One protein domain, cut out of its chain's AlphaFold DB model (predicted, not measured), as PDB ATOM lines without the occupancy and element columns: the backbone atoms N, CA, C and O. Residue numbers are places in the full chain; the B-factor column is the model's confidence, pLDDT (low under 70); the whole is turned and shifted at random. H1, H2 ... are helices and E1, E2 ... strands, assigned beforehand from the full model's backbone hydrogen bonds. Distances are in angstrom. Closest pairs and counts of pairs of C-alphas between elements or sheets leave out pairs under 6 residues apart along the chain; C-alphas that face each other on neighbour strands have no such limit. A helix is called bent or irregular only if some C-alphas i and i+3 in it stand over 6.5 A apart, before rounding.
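Overview. This is residues 728 to 847 of the 1055 residues of an uncharacterized protein of Campylobacter lari (UniProt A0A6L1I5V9). The printed part is a loose rod of helices with the long helix H4 at its middle: H3 crosses H4 toward one end of the rod, with H2 and the short strand E1 beyond H3, and the long helix H5 crosses the last part of H4 and reaches toward the other end, where the link of residues 809 to 822 also lies. H1 packs across H4 as well, with its first residues near H5. The printed part has 120 residues, with five named helices and one named strand in the order H1, E1, H2, H3, H4, H5, and its class is mostly helix. The whole is loose, with a radius of gyration of the C-alphas of 17.4 A and spans of 58 by 26 by 21 A.

Arrangement. H1, residues 729 to 739, touches H4, residues 787 to 808, at a steep tilt of 45 degrees, opposite ways; the closest C-alphas are those of Ile 736 and Ser 800, 5.0 A apart. H4 is the hub, touching three other helices. H1 is close to but not clearly touching H5, residues 823 to 847, at a shallow tilt of 11 degrees, the same way; the closest C-alphas, of Lys 729 and Val 832, are 7.2 A apart. E1, residues 745 to 748, pairs with no named strand and meets H2, residues 749 to 759, only through their link. H2 and H3, residues 767 to 777, form a helical hairpin and only just touch, with 3 pairs of C-alphas within 8 A, the closest those of Leu 755 and Tyr 777 at 6.1 A. H3 touches H4 at a steep tilt of 46 degrees, opposite ways, with the C-alphas of Ala 771 and Ala 794 closest at 4.7 A. Residues 801 to 808 of H4 touch residues 833 to 840 of H5 at a steep tilt of 51 degrees, opposite ways; the closest C-alphas, of Leu 804 and Val 836, are 5.9 A apart. H3 and H5 are apart. In H3, H4 and H5 every O i to N i+4 pair is within hydrogen-bond range; in H1 it is 4 of 7 and in H2 5 of 7.

Along the chain. H1 begins at C-alpha 729, (6.579, -14.169, 42.001), and is 14.9 A long; it is neither bent nor irregular, but only just, with C-alphas 734 and 737 6.3 A apart. E1 is 10.0 A long and H2 14.7 A; H2 is irregular, with C-alphas 750 and 753 8.0 A apart. H3 is 15.7 A long. H4 begins at C-alpha 787, (5.959, 15.231, 53.640), and is 31.8 A long. H5 is 36.0 A long and ends at C-alpha 847, (8.524, 8.460, 32.602).

Size, cuts and confidence. The two C-alphas farthest apart are those of Asn 750 and Asp 818, at 58.6 A. The printed part has no cut. The link from H4 to H5, residues 809 to 822, is long. The mean pLDDT of the printed part is 83.8; residues 810 to 811, 815, 818 to 819 and 821 are under 70.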
ATOM      1  N   SER A 728      10.969 -14.527  44.045       78.56
ATOM      2  CA  SER A 728       9.652 -15.140  44.047       78.56
ATOM      3  C   SER A 728       8.651 -14.250  43.313       78.56
ATOM      4  O   SER A 728       8.731 -13.015  43.309       78.56
ATOM      5  N   LYS A 729       7.652 -14.885  42.695       75.06
ATOM      6  CA  LYS A 729       6.579 -14.169  42.001       75.06
ATOM      7  C   LYS A 729       5.894 -13.151  42.927       75.06
ATOM      8  O   LYS A 729       5.562 -12.058  42.474       75.06
ATOM      9  N   ASN A 730       5.705 -13.498  44.200       72.75
ATOM     10  CA  ASN A 730       5.020 -12.645  45.169       72.75
ATOM     11  C   ASN A 730       5.893 -11.446  45.565       72.75
ATOM     12  O   ASN A 730       5.385 -10.332  45.662       72.75
ATOM     13  N   ASP A 731       7.211 -11.625  45.711       74.38
ATOM     14  CA  ASP A 731       8.126 -10.504  45.963       74.38
ATOM     15  C   ASP A 731       8.160  -9.527  44.787       74.38
ATOM     16  O   ASP A 731       8.035  -8.313  44.968       74.38
ATOM     17  N   LEU A 732       8.229 -10.057  43.566       78.31
ATOM     18  CA  LEU A 732       8.193  -9.240  42.363       78.31
ATOM     19  C   LEU A 732       6.856  -8.492  42.206       78.31
ATOM     20  O   LEU A 732       6.860  -7.293  41.929       78.31
ATOM     21  N   GLU A 733       5.709  -9.166  42.348       78.25
ATOM     22  CA  GLU A 733       4.400  -8.562  42.056       78.25
ATOM     23  C   GLU A 733       3.832  -7.696  43.193       78.25
ATOM     24  O   GLU A 733       3.269  -6.639  42.899       78.25
ATOM     25  N   GLU A 734       3.992  -8.094  44.458       76.38
ATOM     26  CA  GLU A 734       3.355  -7.440  45.619       76.38
ATOM     27  C   GLU A 734       4.243  -6.408  46.327       76.38
ATOM     28  O   GLU A 734       3.773  -5.723  47.234       76.38
ATOM     29  N   GLN A 735       5.522  -6.306  45.955       72.00
ATOM     30  CA  GLN A 735       6.476  -5.384  46.584       72.00
ATOM     31  C   GLN A 735       7.022  -4.448  45.510       72.00
ATOM     32  O   GLN A 735       6.557  -3.319  45.365       72.00
ATOM     33  N   ILE A 736       7.900  -4.971  44.654       77.88
ATOM     34  CA  ILE A 736       8.636  -4.169  43.670       77.88
ATOM     35  C   ILE A 736       7.697  -3.543  42.633       77.88
ATOM     36  O   ILE A 736       7.759  -2.346  42.358       77.88
ATOM     37  N   ILE A 737       6.788  -4.329  42.048       82.62
ATOM     38  CA  ILE A 737       5.842  -3.814  41.046       82.62
ATOM     39  C   ILE A 737       4.717  -2.990  41.699       82.62
ATOM     40  O   ILE A 737       4.183  -2.083  41.055       82.62
ATOM     41  N   ALA A 738       4.350  -3.276  42.952       82.56
ATOM     42  CA  ALA A 738       3.306  -2.553  43.682       82.56
ATOM     43  C   ALA A 738       3.726  -1.111  44.030       82.56
ATOM     44  O   ALA A 738       2.928  -0.176  43.900       82.56
ATOM     45  N   ASP A 739       4.999  -0.896  44.370       83.62
ATOM     46  CA  ASP A 739       5.558   0.441  44.604       83.62
ATOM     47  C   ASP A 739       5.389   1.372  43.396       83.62
ATOM     48  O   ASP A 739       5.118   2.560  43.560       83.62
ATOM     49  N   LEU A 740       5.467   0.831  42.177       84.19
ATOM     50  CA  LEU A 740       5.430   1.605  40.930       84.19
ATOM     51  C   LEU A 740       4.013   1.885  40.402       84.19
ATOM     52  O   LEU A 740       3.857   2.623  39.427       84.19
ATOM     53  N   LYS A 741       2.979   1.304  41.018       82.69
ATOM     54  CA  LYS A 741       1.581   1.382  40.565       82.69
ATOM     55  C   LYS A 741       0.709   2.279  41.431       82.69
ATOM     56  O   LYS A 741       1.032   2.560  42.582       82.69
ATOM     57  N   ASP A 742      -0.410   2.708  40.853       82.81
ATOM     58  CA  ASP A 742      -1.538   3.354  41.538       82.81
ATOM     59  C   ASP A 742      -1.161   4.607  42.353       82.81
ATOM     60  O   ASP A 742      -1.823   4.981  43.322       82.81
ATOM     61  N   LYS A 743      -0.085   5.283  41.933       88.19
ATOM     62  CA  LYS A 743       0.381   6.548  42.507       88.19
ATOM     63  C   LYS A 743      -0.294   7.738  41.826       88.19
ATOM     64  O   LYS A 743      -0.625   7.667  40.643       88.19
ATOM     65  N   PHE A 744      -0.505   8.814  42.578       91.31
ATOM     66  CA  PHE A 744      -1.148  10.041  42.099       91.31
ATOM     67  C   PHE A 744      -0.146  11.191  42.011       91.31
ATOM     68  O   PHE A 744       0.592  11.455  42.963       91.31
ATOM     69  N   TYR A 745      -0.167  11.907  40.890       92.12
ATOM     70  CA  TYR A 745       0.758  12.986  40.571       92.12
ATOM     71  C   TYR A 745       0.018  14.289  40.259       92.12
ATOM     72  O   TYR A 745      -1.025  14.275  39.602       92.12
ATOM     73  N   ILE A 746       0.579  15.413  40.699       92.81
ATOM     74  CA  ILE A 746       0.078  16.762  40.412       92.81
ATOM     75  C   ILE A 746       1.228  17.625  39.894       92.81
ATOM     76  O   ILE A 746       2.295  17.677  40.501       92.81
ATOM     77  N   VAL A 747       0.989  18.344  38.795       93.88
ATOM     78  CA  VAL A 747       1.864  19.417  38.306       93.88
ATOM     79  C   VAL A 747       1.120  20.740  38.423       93.88
ATOM     80  O   VAL A 747       0.209  21.015  37.644       93.88
ATOM     81  N   ASN A 748       1.510  21.568  39.392       91.50
ATOM     82  CA  ASN A 748       0.923  22.891  39.590       91.50
ATOM     83  C   ASN A 748       1.642  23.930  38.710       91.50
ATOM     84  O   ASN A 748       2.850  24.143  38.845       91.50
ATOM     85  N   ILE A 749       0.909  24.582  37.801       92.62
ATOM     86  CA  ILE A 749       1.501  25.493  36.810       92.62
ATOM     87  C   ILE A 749       2.115  26.758  37.419       92.62
ATOM     88  O   ILE A 749       3.021  27.331  36.814       92.62
ATOM     89  N   ASN A 750       1.700  27.163  38.624       88.88
ATOM     90  CA  ASN A 750       2.230  28.357  39.293       88.88
ATOM     91  C   ASN A 750       3.706  28.197  39.697       88.88
ATOM     92  O   ASN A 750       4.417  29.191  39.819       88.88
ATOM     93  N   ILE A 751       4.172  26.954  39.868       91.56
ATOM     94  CA  ILE A 751       5.564  26.606  40.204       91.56
ATOM     95  C   ILE A 751       6.273  25.845  39.070       91.56
ATOM     96  O   ILE A 751       7.311  25.223  39.291       91.56
ATOM     97  N   LEU A 752       5.743  25.880  37.840       91.62
ATOM     98  CA  LEU A 752       6.278  25.100  36.716       91.62
ATOM     99  C   LEU A 752       7.736  25.457  36.383       91.62
ATOM    100  O   LEU A 752       8.551  24.568  36.154       91.62
ATOM    101  N   ASP A 753       8.094  26.741  36.408       88.88
ATOM    102  CA  ASP A 753       9.474  27.199  36.196       88.88
ATOM    103  C   ASP A 753      10.423  26.734  37.323       88.88
ATOM    104  O   ASP A 753      11.559  26.336  37.058       88.88
ATOM    105  N   GLU A 754       9.951  26.685  38.574       92.94
ATOM    106  CA  GLU A 754      10.719  26.139  39.702       92.94
ATOM    107  C   GLU A 754      10.926  24.626  39.565       92.94
ATOM    108  O   GLU A 754      12.051  24.150  39.719       92.94
ATOM    109  N   LEU A 755       9.880  23.883  39.183       93.44
ATOM    110  CA  LEU A 755       9.934  22.447  38.895       93.44
ATOM    111  C   LEU A 755      10.946  22.139  37.787       93.44
ATOM    112  O   LEU A 755      11.789  21.257  37.949       93.44
ATOM    113  N   LEU A 756      10.912  22.879  36.674       92.75
ATOM    114  CA  LEU A 756      11.838  22.688  35.553       92.75
ATOM    115  C   LEU A 756      13.289  23.012  35.951       92.75
ATOM    116  O   LEU A 756      14.216  22.271  35.605       92.75
ATOM    117  N   LYS A 757      13.496  24.072  36.744       92.44
ATOM    118  CA  LYS A 757      14.807  24.414  37.317       92.44
ATOM    119  C   LYS A 757      15.307  23.343  38.283       92.44
ATOM    120  O   LYS A 757      16.491  23.010  38.219       92.44
ATOM    121  N   ALA A 758      14.445  22.795  39.138       90.94
ATOM    122  CA  ALA A 758      14.784  21.703  40.047       90.94
ATOM    123  C   ALA A 758      15.153  20.435  39.266       90.94
ATOM    124  O   ALA A 758      16.216  19.866  39.507       90.94
ATOM    125  N   TYR A 759      14.360  20.067  38.252       89.50
ATOM    126  CA  TYR A 759      14.621  18.911  37.393       89.50
ATOM    127  C   TYR A 759      15.994  18.985  36.710       89.50
ATOM    128  O   TYR A 759      16.738  18.006  36.695       89.50
ATOM    129  N   SER A 760      16.380  20.162  36.201       88.00
ATOM    130  CA  SER A 760      17.692  20.358  35.561       88.00
ATOM    131  C   SER A 760      18.901  20.175  36.496       88.00
ATOM    132  O   SER A 760      20.026  20.055  36.011       88.00
ATOM    133  N   LYS A 761      18.677  20.153  37.817       88.56
ATOM    134  CA  LYS A 761      19.703  20.054  38.867       88.56
ATOM    135  C   LYS A 761      19.714  18.714  39.609       88.56
ATOM    136  O   LYS A 761      20.546  18.554  40.497       88.56
ATOM    137  N   ILE A 762      18.819  17.776  39.280       88.75
ATOM    138  CA  ILE A 762      18.808  16.440  39.895       88.75
ATOM    139  C   ILE A 762      20.134  15.741  39.589       88.75
ATOM    140  O   ILE A 762      20.518  15.607  38.422       88.75
ATOM    141  N   ASP A 763      20.796  15.227  40.624       82.75
ATOM    142  CA  ASP A 763      21.895  14.290  40.430       82.75
ATOM    143  C   ASP A 763      21.318  12.929  40.014       82.75
ATOM    144  O   ASP A 763      20.727  12.192  40.806       82.75
ATOM    145  N   LYS A 764      21.488  12.601  38.731       74.69
ATOM    146  CA  LYS A 764      20.974  11.369  38.116       74.69
ATOM    147  C   LYS A 764      21.581  10.094  38.711       74.69
ATOM    148  O   LYS A 764      20.993   9.029  38.529       74.69
ATOM    149  N   ASN A 765      22.694  10.202  39.433       74.25
ATOM    150  CA  ASN A 765      23.379   9.082  40.072       74.25
ATOM    151  C   ASN A 765      23.067   8.978  41.577       74.25
ATOM    152  O   ASN A 765      23.537   8.051  42.228       74.25
ATOM    153  N   ASN A 766      22.262   9.892  42.134       81.56
ATOM    154  CA  ASN A 766      21.918   9.935  43.554       81.56
ATOM    155  C   ASN A 766      20.430   9.581  43.773       81.56
ATOM    156  O   ASN A 766      19.556  10.399  43.466       81.56
ATOM    157  N   PRO A 767      20.107   8.388  44.316       75.69
ATOM    158  CA  PRO A 767      18.727   7.961  44.560       75.69
ATOM    159  C   PRO A 767      17.914   8.926  45.434       75.69
ATOM    160  O   PRO A 767      16.754   9.196  45.126       75.69
ATOM    161  N   THR A 768      18.525   9.507  46.471       83.12
ATOM    162  CA  THR A 768      17.871  10.478  47.362       83.12
ATOM    163  C   THR A 768      17.521  11.766  46.618       83.12
ATOM    164  O   THR A 768      16.393  12.235  46.726       83.12
ATOM    165  N   SER A 769      18.416  12.286  45.768       84.88
ATOM    166  CA  SER A 769      18.131  13.476  44.943       84.88
ATOM    167  C   SER A 769      16.944  13.257  43.991       84.88
ATOM    168  O   SER A 769      16.113  14.153  43.814       84.88
ATOM    169  N   LYS A 770      16.815  12.051  43.412       86.31
ATOM    170  CA  LYS A 770      15.651  11.665  42.594       86.31
ATOM    171  C   LYS A 770      14.364  11.612  43.432       86.31
ATOM    172  O   LYS A 770      13.336  12.137  43.000       86.31
ATOM    173  N   ALA A 771      14.418  10.990  44.613       87.81
ATOM    174  CA  ALA A 771      13.266  10.815  45.498       87.81
ATOM    175  C   ALA A 771      12.760  12.152  46.070       87.81
ATOM    176  O   ALA A 771      11.561  12.426  46.027       87.81
ATOM    177  N   GLU A 772      13.663  13.029  46.517       90.94
ATOM    178  CA  GLU A 772      13.334  14.382  46.982       90.94
ATOM    179  C   GLU A 772      12.649  15.214  45.893       90.94
ATOM    180  O   GLU A 772      11.673  15.911  46.172       90.94
ATOM    181  N   PHE A 773      13.113  15.137  44.641       93.50
ATOM    182  CA  PHE A 773      12.438  15.815  43.535       93.50
ATOM    183  C   PHE A 773      11.013  15.275  43.327       93.50
ATOM    184  O   PHE A 773      10.057  16.052  43.266       93.50
ATOM    185  N   LEU A 774      10.862  13.950  43.265       91.19
ATOM    186  CA  LEU A 774       9.578  13.284  43.045       91.19
ATOM    187  C   LEU A 774       8.559  13.626  44.154       91.19
ATOM    188  O   LEU A 774       7.418  13.973  43.851       91.19
ATOM    189  N   ALA A 775       8.985  13.610  45.421       93.25
ATOM    190  CA  ALA A 775       8.150  13.902  46.589       93.25
ATOM    191  C   ALA A 775       7.728  15.378  46.724       93.25
ATOM    192  O   ALA A 775       6.640  15.665  47.235       93.25
ATOM    193  N   ASN A 776       8.574  16.314  46.281       91.88
ATOM    194  CA  ASN A 776       8.327  17.751  46.441       91.88
ATOM    195  C   ASN A 776       7.557  18.385  45.272       91.88
ATOM    196  O   ASN A 776       6.776  19.317  45.505       91.88
ATOM    197  N   TYR A 777       7.772  17.890  44.045       91.69
ATOM    198  CA  TYR A 777       7.303  18.532  42.808       91.69
ATOM    199  C   TYR A 777       6.289  17.728  41.987       91.69
ATOM    200  O   TYR A 777       5.666  18.321  41.110       91.69
ATOM    201  N   LEU A 778       6.144  16.415  42.212       91.06
ATOM    202  CA  LEU A 778       5.306  15.559  41.360       91.06
ATOM    203  C   LEU A 778       4.278  14.717  42.120       91.06
ATOM    204  O   LEU A 778       3.165  14.588  41.626       91.06
ATOM    205  N   LEU A 779       4.598  14.129  43.277       93.06
ATOM    206  CA  LEU A 779       3.614  13.363  44.054       93.06
ATOM    207  C   LEU A 779       2.508  14.279  44.602       93.06
ATOM    208  O   LEU A 779       2.776  15.355  45.137       93.06
ATOM    209  N   SER A 780       1.256  13.833  44.474       92.31
ATOM    210  CA  SER A 780       0.069  14.585  44.888       92.31
ATOM    211  C   SER A 780       0.095  14.904  46.384       92.31
ATOM    212  O   SER A 780       0.030  14.005  47.223       92.31
ATOM    213  N   LYS A 781       0.128  16.199  46.715       90.25
ATOM    214  CA  LYS A 781       0.052  16.685  48.102       90.25
ATOM    215  C   LYS A 781      -1.332  16.462  48.719       90.25
ATOM    216  O   LYS A 781      -1.425  16.289  49.925       90.25
ATOM    217  N   ASP A 782      -2.388  16.368  47.911       87.06
ATOM    218  CA  ASP A 782      -3.748  16.105  48.405       87.06
ATOM    219  C   ASP A 782      -3.977  14.629  48.753       87.06
ATOM    220  O   ASP A 782      -4.693  14.310  49.701       87.06
ATOM    221  N   LYS A 783      -3.384  13.710  47.976       90.44
ATOM    222  CA  LYS A 783      -3.470  12.261  48.233       90.44
ATOM    223  C   LYS A 783      -2.486  11.796  49.300       90.44
ATOM    224  O   LYS A 783      -2.783  10.837  50.004       90.44
ATOM    225  N   TYR A 784      -1.349  12.474  49.409       92.50
ATOM    226  CA  TYR A 784      -0.261  12.153  50.325       92.50
ATOM    227  C   TYR A 784       0.148  13.437  51.074       92.50
ATOM    228  O   TYR A 784       1.132  14.083  50.705       92.50
ATOM    229  N   PRO A 785      -0.624  13.890  52.077       85.38
ATOM    230  CA  PRO A 785      -0.406  15.194  52.708       85.38
ATOM    231  C   PRO A 785       0.860  15.265  53.565       85.38
ATOM    232  O   PRO A 785       1.453  16.336  53.679       85.38
ATOM    233  N   ASP A 786       1.314  14.145  54.126       91.44
ATOM    234  CA  ASP A 786       2.517  14.100  54.955       91.44
ATOM    235  C   ASP A 786       3.801  14.101  54.100       91.44
ATOM    236  O   ASP A 786       3.984  13.285  53.193       91.44
ATOM    237  N   ASP A 787       4.708  15.040  54.390       84.50
ATOM    238  CA  ASP A 787       5.959  15.231  53.640       84.50
ATOM    239  C   ASP A 787       6.858  13.990  53.680       84.50
ATOM    240  O   ASP A 787       7.521  13.657  52.695       84.50
ATOM    241  N   LYS A 788       6.862  13.292  54.819       84.75
ATOM    242  CA  LYS A 788       7.664  12.093  55.028       84.75
ATOM    243  C   LYS A 788       7.041  10.889  54.333       84.75
ATOM    244  O   LYS A 788       7.768  10.152  53.686       84.75
ATOM    245  N   GLU A 789       5.722  10.725  54.370       87.94
ATOM    246  CA  GLU A 789       5.017   9.706  53.587       87.94
ATOM    247  C   GLU A 789       5.279   9.850  52.081       87.94
ATOM    248  O   GLU A 789       5.599   8.856  51.428       87.94
ATOM    249  N   ARG A 790       5.238  11.073  51.525       93.00
ATOM    250  CA  ARG A 790       5.622  11.300  50.116       93.00
ATOM    251  C   ARG A 790       7.071  10.927  49.843       93.00
ATOM    252  O   ARG A 790       7.358  10.346  48.797       93.00
ATOM    253  N   LEU A 791       7.978  11.264  50.756       87.62
ATOM    254  CA  LEU A 791       9.397  10.954  50.614       87.62
ATOM    255  C   LEU A 791       9.678   9.448  50.748       87.62
ATOM    256  O   LEU A 791      10.507   8.930  50.005       87.62
ATOM    257  N   ASP A 792       8.970   8.739  51.628       83.81
ATOM    258  CA  ASP A 792       9.028   7.281  51.772       83.81
ATOM    259  C   ASP A 792       8.532   6.604  50.477       83.81
ATOM    260  O   ASP A 792       9.257   5.798  49.894       83.81
ATOM    261  N   ILE A 793       7.357   7.001  49.960       86.31
ATOM    262  CA  ILE A 793       6.808   6.512  48.677       86.31
ATOM    263  C   ILE A 793       7.803   6.752  47.534       86.31
ATOM    264  O   ILE A 793       8.059   5.853  46.731       86.31
ATOM    265  N   ALA A 794       8.387   7.949  47.461       87.94
ATOM    266  CA  ALA A 794       9.360   8.284  46.431       87.94
ATOM    267  C   ALA A 794      10.641   7.439  46.534       87.94
ATOM    268  O   ALA A 794      11.160   7.007  45.505       87.94
ATOM    269  N   HIS A 795      11.140   7.160  47.743       84.69
ATOM    270  CA  HIS A 795      12.287   6.269  47.929       84.69
ATOM    271  C   HIS A 795      11.970   4.829  47.517       84.69
ATOM    272  O   HIS A 795      12.757   4.258  46.765       84.69
ATOM    273  N   SER A 796      10.826   4.271  47.929       80.75
ATOM    274  CA  SER A 796      10.376   2.937  47.500       80.75
ATOM    275  C   SER A 796      10.284   2.831  45.977       80.75
ATOM    276  O   SER A 796      10.817   1.898  45.383       80.75
ATOM    277  N   MET A 797       9.715   3.839  45.307       85.88
ATOM    278  CA  MET A 797       9.652   3.876  43.844       85.88
ATOM    279  C   MET A 797      11.032   3.894  43.173       85.88
ATOM    280  O   MET A 797      11.234   3.203  42.175       85.88
ATOM    281  N   ILE A 798      11.985   4.680  43.688       85.06
ATOM    282  CA  ILE A 798      13.345   4.730  43.131       85.06
ATOM    283  C   ILE A 798      14.091   3.415  43.393       85.06
ATOM    284  O   ILE A 798      14.697   2.886  42.468       85.06
ATOM    285  N   GLN A 799      13.990   2.845  44.597       79.94
ATOM    286  CA  GLN A 799      14.606   1.557  44.940       79.94
ATOM    287  C   GLN A 799      14.055   0.416  44.080       79.94
ATOM    288  O   GLN A 799      14.829  -0.356  43.522       79.94
ATOM    289  N   SER A 800      12.735   0.346  43.903       83.44
ATOM    290  CA  SER A 800      12.089  -0.667  43.067       83.44
ATOM    291  C   SER A 800      12.423  -0.499  41.575       83.44
ATOM    292  O   SER A 800      12.558  -1.494  40.865       83.44
ATOM    293  N   LEU A 801      12.653   0.726  41.083       81.62
ATOM    294  CA  LEU A 801      13.167   0.958  39.723       81.62
ATOM    295  C   LEU A 801      14.638   0.567  39.553       81.62
ATOM    296  O   LEU A 801      14.975  -0.079  38.560       81.62
ATOM    297  N   ASP A 802      15.498   0.948  40.499       80.38
ATOM    298  CA  ASP A 802      16.924   0.616  40.472       80.38
ATOM    299  C   ASP A 802      17.121  -0.915  40.638       80.38
ATOM    300  O   ASP A 802      17.964  -1.498  39.956       80.38
ATOM    301  N   PHE A 803      16.276  -1.602  41.427       80.81
ATOM    302  CA  PHE A 803      16.226  -3.073  41.503       80.81
ATOM    303  C   PHE A 803      15.836  -3.714  40.166       80.81
ATOM    304  O   PHE A 803      16.511  -4.635  39.715       80.81
ATOM    305  N   LEU A 804      14.759  -3.252  39.516       82.44
ATOM    306  CA  LEU A 804      14.322  -3.824  38.234       82.44
ATOM    307  C   LEU A 804      15.381  -3.654  37.134       82.44
ATOM    308  O   LEU A 804      15.510  -4.535  36.288       82.44
ATOM    309  N   LEU A 805      16.143  -2.555  37.158       81.75
ATOM    310  CA  LEU A 805      17.289  -2.351  36.271       81.75
ATOM    311  C   LEU A 805      18.423  -3.338  36.588       81.75
ATOM    312  O   LEU A 805      18.854  -4.075  35.708       81.75
ATOM    313  N   ALA A 806      18.857  -3.415  37.849       74.81
ATOM    314  CA  ALA A 806      19.927  -4.326  38.258       74.81
ATOM    315  C   ALA A 806      19.575  -5.806  38.009       74.81
ATOM    316  O   ALA A 806      20.436  -6.585  37.612       74.81
ATOM    317  N   TYR A 807      18.309  -6.195  38.191       77.00
ATOM    318  CA  TYR A 807      17.833  -7.551  37.903       77.00
ATOM    319  C   TYR A 807      17.730  -7.832  36.396       77.00
ATOM    320  O   TYR A 807      17.898  -8.970  35.975       77.00
ATOM    321  N   GLN A 808      17.460  -6.824  35.564       78.12
ATOM    322  CA  GLN A 808      17.534  -6.980  34.110       78.12
ATOM    323  C   GLN A 808      18.981  -7.194  33.639       78.12
ATOM    324  O   GLN A 808      19.226  -8.014  32.756       78.12
ATOM    325  N   ASP A 809      19.921  -6.456  34.228       76.12
ATOM    326  CA  ASP A 809      21.306  -6.369  33.763       76.12
ATOM    327  C   ASP A 809      22.238  -7.419  34.430       76.12
ATOM    328  O   ASP A 809      23.449  -7.402  34.226       76.12
ATOM    329  N   ASN A 810      21.690  -8.368  35.204       69.31
ATOM    330  CA  ASN A 810      22.444  -9.389  35.957       69.31
ATOM    331  C   ASN A 810      22.934 -10.604  35.137       69.31
ATOM    332  O   ASN A 810      23.477 -11.550  35.702       69.31
ATOM    333  N   GLY A 811      22.700 -10.633  33.823       66.62
ATOM    334  CA  GLY A 811      23.127 -11.729  32.944       66.62
ATOM    335  C   GLY A 811      22.344 -13.048  33.072       66.62
ATOM    336  O   GLY A 811      22.578 -13.958  32.276       66.62
ATOM    337  N   LEU A 812      21.362 -13.174  33.979       72.56
ATOM    338  CA  LEU A 812      20.527 -14.388  34.103       72.56
ATOM    339  C   LEU A 812      19.670 -14.673  32.859       72.56
ATOM    340  O   LEU A 812      19.182 -15.790  32.685       72.56
ATOM    341  N   SER A 813      19.460 -13.667  32.009       71.75
ATOM    342  CA  SER A 813      18.812 -13.771  30.696       71.75
ATOM    343  C   SER A 813      19.649 -14.534  29.663       71.75
ATOM    344  O   SER A 813      19.082 -15.113  28.736       71.75
ATOM    345  N   GLU A 814      20.976 -14.529  29.818       74.06
ATOM    346  CA  GLU A 814      21.955 -15.126  28.899       74.06
ATOM    347  C   GLU A 814      22.660 -16.354  29.510       74.06
ATOM    348  O   GLU A 814      23.448 -17.020  28.838       74.06
ATOM    349  N   ALA A 815      22.351 -16.682  30.771       67.00
ATOM    350  CA  ALA A 815      22.907 -17.820  31.491       67.00
ATOM    351  C   ALA A 815      22.582 -19.165  30.813       67.00
ATOM    352  O   ALA A 815      21.444 -19.447  30.422       67.00
ATOM    353  N   SER A 816      23.602 -20.014  30.709       72.25
ATOM    354  CA  SER A 816      23.516 -21.350  30.129       72.25
ATOM    355  C   SER A 816      22.788 -22.342  31.047       72.25
ATOM    356  O   SER A 816      22.670 -22.140  32.254       72.25
ATOM    357  N   ASP A 817      22.257 -23.422  30.464       74.50
ATOM    358  CA  ASP A 817      21.412 -24.406  31.157       74.50
ATOM    359  C   ASP A 817      22.080 -25.045  32.389       74.50
ATOM    360  O   ASP A 817      21.382 -25.354  33.351       74.50
ATOM    361  N   ASP A 818      23.411 -25.179  32.391       64.50
ATOM    362  CA  ASP A 818      24.221 -25.671  33.517       64.50
ATOM    363  C   ASP A 818      24.220 -24.744  34.743       64.50
ATOM    364  O   ASP A 818      24.643 -25.158  35.818       64.50
ATOM    365  N   LYS A 819      23.729 -23.503  34.622       64.81
ATOM    366  CA  LYS A 819      23.597 -22.566  35.750       64.81
ATOM    367  C   LYS A 819      22.310 -22.731  36.547       64.81
ATOM    368  O   LYS A 819      22.141 -22.024  37.534       64.81
ATOM    369  N   PHE A 820      21.428 -23.659  36.174       74.12
ATOM    370  CA  PHE A 820      20.167 -23.904  36.873       74.12
ATOM    371  C   PHE A 820      20.092 -25.348  37.378       74.12
ATOM    372  O   PHE A 820      20.261 -26.291  36.609       74.12
ATOM    373  N   ALA A 821      19.765 -25.526  38.659       68.50
ATOM    374  CA  ALA A 821      19.681 -26.824  39.331       68.50
ATOM    375  C   ALA A 821      18.656 -27.772  38.682       68.50
ATOM    376  O   ALA A 821      18.732 -28.992  38.823       68.50
ATOM    377  N   ASN A 822      17.662 -27.215  37.983       76.06
ATOM    378  CA  ASN A 822      16.712 -27.953  37.163       76.06
ATOM    379  C   ASN A 822      16.038 -27.034  36.120       76.06
ATOM    380  O   ASN A 822      16.147 -25.805  36.143       76.06
ATOM    381  N   LYS A 823      15.283 -27.656  35.208       81.50
ATOM    382  CA  LYS A 823      14.543 -26.957  34.154       81.50
ATOM    383  C   LYS A 823      13.433 -26.041  34.687       81.50
ATOM    384  O   LYS A 823      13.217 -24.979  34.108       81.50
ATOM    385  N   ASP A 824      12.739 -26.417  35.757       82.81
ATOM    386  CA  ASP A 824      11.623 -25.630  36.291       82.81
ATOM    387  C   ASP A 824      12.119 -24.298  36.878       82.81
ATOM    388  O   ASP A 824      11.477 -23.261  36.685       82.81
ATOM    389  N   THR A 825      13.310 -24.287  37.488       76.50
ATOM    390  CA  THR A 825      14.019 -23.063  37.878       76.50
ATOM    391  C   THR A 825      14.349 -22.198  36.659       76.50
ATOM    392  O   THR A 825      14.006 -21.016  36.646       76.50
ATOM    393  N   LYS A 826      14.940 -22.766  35.593       84.00
ATOM    394  CA  LYS A 826      15.241 -22.028  34.348       84.00
ATOM    395  C   LYS A 826      13.983 -21.420  33.713       84.00
ATOM    396  O   LYS A 826      13.980 -20.252  33.308       84.00
ATOM    397  N   ASP A 827      12.896 -22.186  33.651       87.19
ATOM    398  CA  ASP A 827      11.604 -21.738  33.125       87.19
ATOM    399  C   ASP A 827      10.968 -20.666  34.035       87.19
ATOM    400  O   ASP A 827      10.236 -19.798  33.552       87.19
ATOM    401  N   THR A 828      11.256 -20.684  35.340       85.12
ATOM    402  CA  THR A 828      10.826 -19.663  36.311       85.12
ATOM    403  C   THR A 828      11.628 -18.373  36.159       85.12
ATOM    404  O   THR A 828      11.017 -17.326  35.942       85.12
ATOM    405  N   ASN A 829      12.965 -18.445  36.129       84.12
ATOM    406  CA  ASN A 829      13.852 -17.327  35.787       84.12
ATOM    407  C   ASN A 829      13.424 -16.662  34.471       84.12
ATOM    408  O   ASN A 829      13.226 -15.451  34.406       84.12
ATOM    409  N   SER A 830      13.164 -17.460  33.434       86.44
ATOM    410  CA  SER A 830      12.715 -16.959  32.132       86.44
ATOM    411  C   SER A 830      11.408 -16.160  32.231       86.44
ATOM    412  O   SER A 830      11.275 -15.110  31.601       86.44
ATOM    413  N   LYS A 831      10.425 -16.608  33.026       88.56
ATOM    414  CA  LYS A 831       9.157 -15.877  33.239       88.56
ATOM    415  C   LYS A 831       9.374 -14.582  34.028       88.56
ATOM    416  O   LYS A 831       8.816 -13.547  33.658       88.56
ATOM    417  N   VAL A 832      10.178 -14.649  35.088       85.81
ATOM    418  CA  VAL A 832      10.505 -13.536  35.991       85.81
ATOM    419  C   VAL A 832      11.267 -12.440  35.245       85.81
ATOM    420  O   VAL A 832      10.794 -11.307  35.184       85.81
ATOM    421  N   THR A 833      12.355 -12.781  34.560       85.19
ATOM    422  CA  THR A 833      13.166 -11.853  33.761       85.19
ATOM    423  C   THR A 833      12.346 -11.174  32.662       85.19
ATOM    424  O   THR A 833      12.352  -9.948  32.554       85.19
ATOM    425  N   ASN A 834      11.523 -11.920  31.911       88.50
ATOM    426  CA  ASN A 834      10.613 -11.324  30.920       88.50
ATOM    427  C   ASN A 834       9.598 -10.346  31.545       88.50
ATOM    428  O   ASN A 834       9.234  -9.340  30.927       88.50
ATOM    429  N   LYS A 835       9.126 -10.615  32.770       89.00
ATOM    430  CA  LYS A 835       8.227  -9.720  33.512       89.00
ATOM    431  C   LYS A 835       8.954  -8.455  33.978       89.00
ATOM    432  O   LYS A 835       8.410  -7.369  33.775       89.00
ATOM    433  N   VAL A 836      10.163  -8.587  34.529       85.75
ATOM    434  CA  VAL A 836      11.033  -7.476  34.953       85.75
ATOM    435  C   VAL A 836      11.330  -6.545  33.778       85.75
ATOM    436  O   VAL A 836      10.945  -5.377  33.826       85.75
ATOM    437  N   VAL A 837      11.877  -7.080  32.680       87.00
ATOM    438  CA  VAL A 837      12.183  -6.344  31.438       87.00
ATOM    439  C   VAL A 837      10.958  -5.580  30.933       87.00
ATOM    440  O   VAL A 837      11.047  -4.403  30.579       87.00
ATOM    441  N   LYS A 838       9.782  -6.222  30.913       89.62
ATOM    442  CA  LYS A 838       8.543  -5.586  30.450       89.62
ATOM    443  C   LYS A 838       8.109  -4.428  31.353       89.62
ATOM    444  O   LYS A 838       7.699  -3.390  30.836       89.62
ATOM    445  N   VAL A 839       8.170  -4.592  32.676       87.19
ATOM    446  CA  VAL A 839       7.763  -3.541  33.624       87.19
ATOM    447  C   VAL A 839       8.761  -2.388  33.634       87.19
ATOM    448  O   VAL A 839       8.333  -1.235  33.587       87.19
ATOM    449  N   TYR A 840      10.065  -2.672  33.640       86.38
ATOM    450  CA  TYR A 840      11.101  -1.643  33.599       86.38
ATOM    451  C   TYR A 840      10.968  -0.774  32.344       86.38
ATOM    452  O   TYR A 840      10.804   0.444  32.444       86.38
ATOM    453  N   ASN A 841      10.928  -1.397  31.160       86.62
ATOM    454  CA  ASN A 841      10.825  -0.669  29.894       86.62
ATOM    455  C   ASN A 841       9.520   0.131  29.777       86.62
ATOM    456  O   ASN A 841       9.552   1.276  29.324       86.62
ATOM    457  N   GLN A 842       8.383  -0.416  30.225       86.69
ATOM    458  CA  GLN A 842       7.116   0.322  30.226       86.69
ATOM    459  C   GLN A 842       7.163   1.530  31.172       86.69
ATOM    460  O   GLN A 842       6.736   2.619  30.790       86.69
ATOM    461  N   THR A 843       7.693   1.368  32.388       84.94
ATOM    462  CA  THR A 843       7.776   2.468  33.362       84.94
ATOM    463  C   THR A 843       8.753   3.548  32.896       84.94
ATOM    464  O   THR A 843       8.442   4.735  32.991       84.94
ATOM    465  N   ASN A 844       9.890   3.164  32.308       82.69
ATOM    466  CA  ASN A 844      10.858   4.103  31.744       82.69
ATOM    467  C   ASN A 844      10.272   4.892  30.554       82.69
ATOM    468  O   ASN A 844      10.409   6.116  30.505       82.69
ATOM    469  N   ALA A 845       9.533   4.226  29.657       85.06
ATOM    470  CA  ALA A 845       8.826   4.876  28.551       85.06
ATOM    471  C   ALA A 845       7.731   5.844  29.039       85.06
ATOM    472  O   ALA A 845       7.639   6.969  28.546       85.06
ATOM    473  N   ASN A 846       6.941   5.452  30.048       83.81
ATOM    474  CA  ASN A 846       5.939   6.327  30.668       83.81
ATOM    475  C   ASN A 846       6.596   7.569  31.299       83.81
ATOM    476  O   ASN A 846       6.129   8.690  31.102       83.81
ATOM    477  N   LYS A 847       7.717   7.382  32.009       85.69
ATOM    478  CA  LYS A 847       8.524   8.460  32.602       85.69
ATOM    479  C   LYS A 847       9.033   9.436  31.532       85.69
ATOM    480  O   LYS A 847       8.951  10.645  31.736       85.69
TER     481      LYS A 847